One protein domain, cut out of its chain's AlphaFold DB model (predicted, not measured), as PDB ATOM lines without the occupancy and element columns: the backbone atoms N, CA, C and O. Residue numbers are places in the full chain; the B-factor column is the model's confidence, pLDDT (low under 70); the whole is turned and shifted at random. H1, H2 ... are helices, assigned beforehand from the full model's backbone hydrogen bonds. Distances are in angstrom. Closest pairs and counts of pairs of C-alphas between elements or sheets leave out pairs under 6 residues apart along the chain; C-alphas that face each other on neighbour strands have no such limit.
ATOM      1  N   ALA A 274     -44.570 -22.085 -40.613       80.50
ATOM      2  CA  ALA A 274     -45.365 -20.927 -40.206       80.50
ATOM      3  C   ALA A 274     -44.567 -19.617 -40.302       80.50
ATOM      4  O   ALA A 274     -45.077 -18.599 -40.764       80.50
ATOM      5  N   VAL A 275     -43.285 -19.645 -39.917       80.75
ATOM      6  CA  VAL A 275     -42.390 -18.478 -40.003       80.75
ATOM      7  C   VAL A 275     -42.086 -18.133 -41.459       80.75
ATOM      8  O   VAL A 275     -42.119 -16.961 -41.823       80.75
ATOM      9  N   VAL A 276     -41.827 -19.137 -42.302       81.31
ATOM     10  CA  VAL A 276     -41.573 -18.927 -43.737       81.31
ATOM     11  C   VAL A 276     -42.794 -18.310 -44.413       81.31
ATOM     12  O   VAL A 276     -42.662 -17.376 -45.201       81.31
ATOM     13  N   LEU A 277     -43.992 -18.786 -44.078       80.62
ATOM     14  CA  LEU A 277     -45.224 -18.229 -44.619       80.62
ATOM     15  C   LEU A 277     -45.475 -16.797 -44.132       80.62
ATOM     16  O   LEU A 277     -45.884 -15.948 -44.922       80.62
ATOM     17  N   LEU A 278     -45.182 -16.508 -42.861       79.75
ATOM     18  CA  LEU A 278     -45.235 -15.154 -42.311       79.75
ATOM     19  C   LEU A 278     -44.274 -14.212 -43.052       79.75
ATOM     20  O   LEU A 278     -44.647 -13.091 -43.389       79.75
ATOM     21  N   GLU A 279     -43.051 -14.663 -43.336       80.81
ATOM     22  CA  GLU A 279     -42.063 -13.907 -44.109       80.81
ATOM     23  C   GLU A 279     -42.514 -13.691 -45.561       80.81
ATOM     24  O   GLU A 279     -42.407 -12.582 -46.091       80.81
ATOM     25  N   LEU A 280     -43.087 -14.716 -46.193       78.38
ATOM     26  CA  LEU A 280     -43.628 -14.626 -47.547       78.38
ATOM     27  C   LEU A 280     -44.820 -13.660 -47.623       78.38
ATOM     28  O   LEU A 280     -44.910 -12.871 -48.558       78.38
ATOM     29  N   ASN A 281     -45.696 -13.654 -46.618       76.44
ATOM     30  CA  ASN A 281     -46.789 -12.685 -46.506       76.44
ATOM     31  C   ASN A 281     -46.302 -11.269 -46.169       76.44
ATOM     32  O   ASN A 281     -46.915 -10.294 -46.590       76.44
ATOM     33  N   ALA A 282     -45.204 -11.129 -45.423       74.19
ATOM     34  CA  ALA A 282     -44.599  -9.825 -45.154       74.19
ATOM     35  C   ALA A 282     -43.925  -9.224 -46.402       74.19
ATOM     36  O   ALA A 282     -43.835  -8.003 -46.513       74.19
ATOM     37  N   THR A 283     -43.447 -10.069 -47.323       72.44
ATOM     38  CA  THR A 283     -42.729  -9.660 -48.542       72.44
ATOM     39  C   THR A 283     -43.634  -9.526 -49.766       72.44
ATOM     40  O   THR A 283     -43.412  -8.638 -50.589       72.44
ATOM     41  N   ASN A 284     -44.672 -10.355 -49.891       70.88
ATOM     42  CA  ASN A 284     -45.601 -10.315 -51.016       70.88
ATOM     43  C   ASN A 284     -46.834  -9.462 -50.701       70.88
ATOM     44  O   ASN A 284     -47.600  -9.753 -49.789       70.88
ATOM     45  N   ALA A 285     -47.087  -8.449 -51.535       56.44
ATOM     46  CA  ALA A 285     -48.277  -7.596 -51.441       56.44
ATOM     47  C   ALA A 285     -49.602  -8.344 -51.716       56.44
ATOM     48  O   ALA A 285     -50.670  -7.886 -51.316       56.44
ATOM     49  N   HIS A 286     -49.539  -9.497 -52.389       56.56
ATOM     50  CA  HIS A 286     -50.685 -10.368 -52.642       56.56
ATOM     51  C   HIS A 286     -50.691 -11.471 -51.582       56.56
ATOM     52  O   HIS A 286     -50.004 -12.480 -51.735       56.56
ATOM     53  N   GLY A 287     -51.410 -11.236 -50.483       56.25
ATOM     54  CA  GLY A 287     -51.452 -12.140 -49.334       56.25
ATOM     55  C   GLY A 287     -51.784 -13.577 -49.736       56.25
ATOM     56  O   GLY A 287     -52.797 -13.836 -50.389       56.25
ATOM     57  N   VAL A 288     -50.933 -14.519 -49.334       58.22
ATOM     58  CA  VAL A 288     -51.226 -15.944 -49.460       58.22
ATOM     59  C   VAL A 288     -52.198 -16.295 -48.337       58.22
ATOM     60  O   VAL A 288     -51.863 -16.206 -47.157       58.22
ATOM     61  N   ALA A 289     -53.426 -16.657 -48.711       54.44
ATOM     62  CA  ALA A 289     -54.537 -16.960 -47.809       54.44
ATOM     63  C   ALA A 289     -54.395 -18.334 -47.122       54.44
ATOM     64  O   ALA A 289     -55.288 -19.176 -47.198       54.44
ATOM     65  N   ALA A 290     -53.265 -18.574 -46.466       57.06
ATOM     66  CA  ALA A 290     -53.077 -19.714 -45.587       57.06
ATOM     67  C   ALA A 290     -52.548 -19.203 -44.245       57.06
ATOM     68  O   ALA A 290     -51.494 -18.580 -44.181       57.06
ATOM     69  N   ASP A 291     -53.306 -19.438 -43.178       62.75
ATOM     70  CA  ASP A 291     -52.875 -19.177 -41.807       62.75
ATOM     71  C   ASP A 291     -52.355 -20.504 -41.245       62.75
ATOM     72  O   ASP A 291     -53.085 -21.279 -40.627       62.75
ATOM     73  N   ILE A 292     -51.111 -20.850 -41.593       63.00
ATOM     74  CA  ILE A 292     -50.437 -22.005 -40.993       63.00
ATOM     75  C   ILE A 292     -49.980 -21.560 -39.607       63.00
ATOM     76  O   ILE A 292     -48.909 -20.979 -39.449       63.00
ATOM     77  N   VAL A 293     -50.823 -21.810 -38.609       64.62
ATOM     78  CA  VAL A 293     -50.497 -21.580 -37.201       64.62
ATOM     79  C   VAL A 293     -49.850 -22.843 -36.653       64.62
ATOM     80  O   VAL A 293     -50.490 -23.889 -36.560       64.62
ATOM     81  N   ASP A 294     -48.569 -22.748 -36.299       68.75
ATOM     82  CA  ASP A 294     -47.855 -23.845 -35.653       68.75
ATOM     83  C   ASP A 294     -48.340 -24.016 -34.203       68.75
ATOM     84  O   ASP A 294     -48.415 -23.050 -33.437       68.75
ATOM     85  N   SER A 295     -48.689 -25.246 -33.826       71.38
ATOM     86  CA  SER A 295     -49.145 -25.581 -32.478       71.38
ATOM     87  C   SER A 295     -48.038 -26.298 -31.713       71.38
ATOM     88  O   SER A 295     -47.678 -27.433 -32.021       71.38
ATOM     89  N   LEU A 296     -47.529 -25.655 -30.666       67.69
ATOM     90  CA  LEU A 296     -46.511 -26.232 -29.795       67.69
ATOM     91  C   LEU A 296     -47.166 -27.049 -28.676       67.69
ATOM     92  O   LEU A 296     -47.632 -26.501 -27.675       67.69
ATOM     93  N   GLU A 297     -47.169 -28.375 -28.811       70.81
ATOM     94  CA  GLU A 297     -47.546 -29.263 -27.710       70.81
ATOM     95  C   GLU A 297     -46.477 -29.223 -26.597       70.81
ATOM     96  O   GLU A 297     -45.278 -29.362 -26.846       70.81
ATOM     97  N   ASN A 298     -46.915 -29.048 -25.343       64.25
ATOM     98  CA  ASN A 298     -46.064 -28.953 -24.146       64.25
ATOM     99  C   ASN A 298     -45.053 -27.785 -24.130       64.25
ATOM    100  O   ASN A 298     -43.885 -27.971 -23.776       64.25
ATOM    101  N   ALA A 299     -45.513 -26.560 -24.410       65.81
ATOM    102  CA  ALA A 299     -44.711 -25.330 -24.318       65.81
ATOM    103  C   ALA A 299     -43.961 -25.158 -22.975       65.81
ATOM    104  O   ALA A 299     -42.828 -24.684 -22.953       65.81
ATOM    105  N   ALA A 300     -44.543 -25.612 -21.858       71.44
ATOM    106  CA  ALA A 300     -43.933 -25.516 -20.526       71.44
ATOM    107  C   ALA A 300     -42.617 -26.306 -20.380       71.44
ATOM    108  O   ALA A 300     -41.780 -25.951 -19.555       71.44
ATOM    109  N   ASN A 301     -42.419 -27.354 -21.186       78.25
ATOM    110  CA  ASN A 301     -41.245 -28.228 -21.108       78.25
ATOM    111  C   ASN A 301     -40.188 -27.912 -22.182       78.25
ATOM    112  O   ASN A 301     -39.161 -28.587 -22.234       78.25
ATOM    113  N   ARG A 302     -40.431 -26.928 -23.063       77.75
ATOM    114  CA  ARG A 302     -39.551 -26.591 -24.198       77.75
ATOM    115  C   ARG A 302     -39.387 -25.070 -24.379       77.75
ATOM    116  O   ARG A 302     -39.830 -24.532 -25.395       77.75
ATOM    117  N   PRO A 303     -38.725 -24.370 -23.435       84.25
ATOM    118  CA  PRO A 303     -38.499 -22.924 -23.541       84.25
ATOM    119  C   PRO A 303     -37.604 -22.545 -24.733       84.25
ATOM    120  O   PRO A 303     -37.814 -21.511 -25.354       84.25
ATOM    121  N   GLU A 304     -36.673 -23.417 -25.124       83.00
ATOM    122  CA  GLU A 304     -35.744 -23.173 -26.240       83.00
ATOM    123  C   GLU A 304     -36.464 -22.974 -27.583       83.00
ATOM    124  O   GLU A 304     -36.048 -22.168 -28.417       83.00
ATOM    125  N   VAL A 305     -37.580 -23.682 -27.793       80.38
ATOM    126  CA  VAL A 305     -38.388 -23.553 -29.014       80.38
ATOM    127  C   VAL A 305     -39.123 -22.213 -29.036       80.38
ATOM    128  O   VAL A 305     -39.256 -21.599 -30.094       80.38
ATOM    129  N   ILE A 306     -39.537 -21.727 -27.863       83.38
ATOM    130  CA  ILE A 306     -40.175 -20.419 -27.702       83.38
ATOM    131  C   ILE A 306     -39.159 -19.309 -27.983       83.38
ATOM    132  O   ILE A 306     -39.452 -18.410 -28.766       83.38
ATOM    133  N   ASP A 307     -37.950 -19.388 -27.424       87.25
ATOM    134  CA  ASP A 307     -36.896 -18.391 -27.658       87.25
ATOM    135  C   ASP A 307     -36.468 -18.334 -29.132       87.25
ATOM    136  O   ASP A 307     -36.256 -17.247 -29.691       87.25
ATOM    137  N   ARG A 308     -36.399 -19.498 -29.795       85.19
ATOM    138  CA  ARG A 308     -36.168 -19.591 -31.241       85.19
ATOM    139  C   ARG A 308     -37.296 -18.919 -32.024       85.19
ATOM    140  O   ARG A 308     -37.014 -18.057 -32.852       85.19
ATOM    141  N   TRP A 309     -38.552 -19.245 -31.719       85.06
ATOM    142  CA  TRP A 309     -39.713 -18.635 -32.370       85.06
ATOM    143  C   TRP A 309     -39.754 -17.114 -32.162       85.06
ATOM    144  O   TRP A 309     -39.900 -16.373 -33.131       85.06
ATOM    145  N   ILE A 310     -39.522 -16.619 -30.943       86.38
ATOM    146  CA  ILE A 310     -39.450 -15.177 -30.649       86.38
ATOM    147  C   ILE A 310     -38.371 -14.504 -31.501       86.38
ATOM    148  O   ILE A 310     -38.588 -13.420 -32.044       86.38
ATOM    149  N   SER A 311     -37.200 -15.129 -31.609       86.62
ATOM    150  CA  SER A 311     -36.095 -14.602 -32.412       86.62
ATOM    151  C   SER A 311     -36.455 -14.546 -33.895       86.62
ATOM    152  O   SER A 311     -36.146 -13.561 -34.564       86.62
ATOM    153  N   ASP A 312     -37.139 -15.568 -34.400       84.00
ATOM    154  CA  ASP A 312     -37.557 -15.653 -35.794       84.00
ATOM    155  C   ASP A 312     -38.670 -14.643 -36.125       84.00
ATOM    156  O   ASP A 312     -38.558 -13.909 -37.106       84.00
ATOM    157  N   ILE A 313     -39.664 -14.471 -35.249       83.31
ATOM    158  CA  ILE A 313     -40.700 -13.433 -35.381       83.31
ATOM    159  C   ILE A 313     -40.094 -12.026 -35.331       83.31
ATOM    160  O   ILE A 313     -40.434 -11.174 -36.154       83.31
ATOM    161  N   LYS A 314     -39.144 -11.768 -34.421       84.56
ATOM    162  CA  LYS A 314     -38.427 -10.484 -34.373       84.56
ATOM    163  C   LYS A 314     -37.741 -10.179 -35.703       84.56
ATOM    164  O   LYS A 314     -37.873  -9.060 -36.191       84.56
ATOM    165  N   LYS A 315     -37.057 -11.153 -36.319       83.12
ATOM    166  CA  LYS A 315     -36.425 -10.977 -37.643       83.12
ATOM    167  C   LYS A 315     -37.447 -10.596 -38.715       83.12
ATOM    168  O   LYS A 315     -37.164  -9.699 -39.505       83.12
ATOM    169  N   VAL A 316     -38.624 -11.227 -38.726       80.31
ATOM    170  CA  VAL A 316     -39.694 -10.887 -39.682       80.31
ATOM    171  C   VAL A 316     -40.186  -9.452 -39.469       80.31
ATOM    172  O   VAL A 316     -40.311  -8.697 -40.431       80.31
ATOM    173  N   HIS A 317     -40.379  -9.026 -38.218       74.44
ATOM    174  CA  HIS A 317     -40.778  -7.647 -37.918       74.44
ATOM    175  C   HIS A 317     -39.697  -6.607 -38.232       74.44
ATOM    176  O   HIS A 317     -40.052  -5.517 -38.663       74.44
ATOM    177  N   TYR A 318     -38.406  -6.926 -38.087       75.12
ATOM    178  CA  TYR A 318     -37.322  -6.023 -38.498       75.12
ATOM    179  C   TYR A 318     -37.292  -5.773 -40.010       75.12
ATOM    180  O   TYR A 318     -36.889  -4.696 -40.439       75.12
ATOM    181  N   LYS A 319     -37.698  -6.759 -40.821       69.25
ATOM    182  CA  LYS A 319     -37.769  -6.617 -42.284       69.25
ATOM    183  C   LYS A 319     -39.006  -5.845 -42.744       69.25
ATOM    184  O   LYS A 319     -39.007  -5.305 -43.849       69.25
ATOM    185  N   LYS A 320     -40.058  -5.788 -41.924       69.00
ATOM    186  CA  LYS A 320     -41.247  -4.991 -42.221       69.00
ATOM    187  C   LYS A 320     -40.883  -3.515 -42.075       69.00
ATOM    188  O   LYS A 320     -40.429  -3.096 -41.013       69.00
TER     189      LYS A 320
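AT A GLANCE: This is residues 274 to 320 of the 406 residues of the protein "Intraflagellar transport complex B protein 46 C terminal family protein" of Leishmania donovani (UniProt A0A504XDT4). Two helices, H1 and the longer H2, lie side by side and run the same way, and a long link folds back past H1 from the end of one to the start of the other, making a flat, loose loop. Residues 297 to 304 stick out at one end. The printed part has 47 residues, all helix by class, with two named helices in the order H1, H2 and no named strand; it is loose, with a radius of gyration of the C-alphas of 12.2 A, and spans 37 by 22 by 9 A.

HOW THE PARTS SIT: H1, residues 274 to 283, and H2, residues 303 to 319, touch, H2 with residues 312 to 316 alone. Their closest C-alphas, those of Glu 279 and Val 316, are 5.9 A apart. They run the same way at a shallow tilt of 8 degrees. In both helices every O i to N i+4 pair is within hydrogen-bond range.

IN THESE COORDINATES: H1 begins at C-alpha 274 (-45.365, -20.927, -40.206) and is 14.3 A long. H2, 24.9 A long, ends at C-alpha 319 (-37.769, -6.617, -42.284).

THE WHOLE: The C-alphas farthest apart, those of His 286 and Asn 301, are 37.4 A apart. The printed part has no cut; the link from H1 to H2 is long, 19 residues. The pLDDT is under 70 at residues 285 to 294, 296, 298 to 299 and 319 to 320.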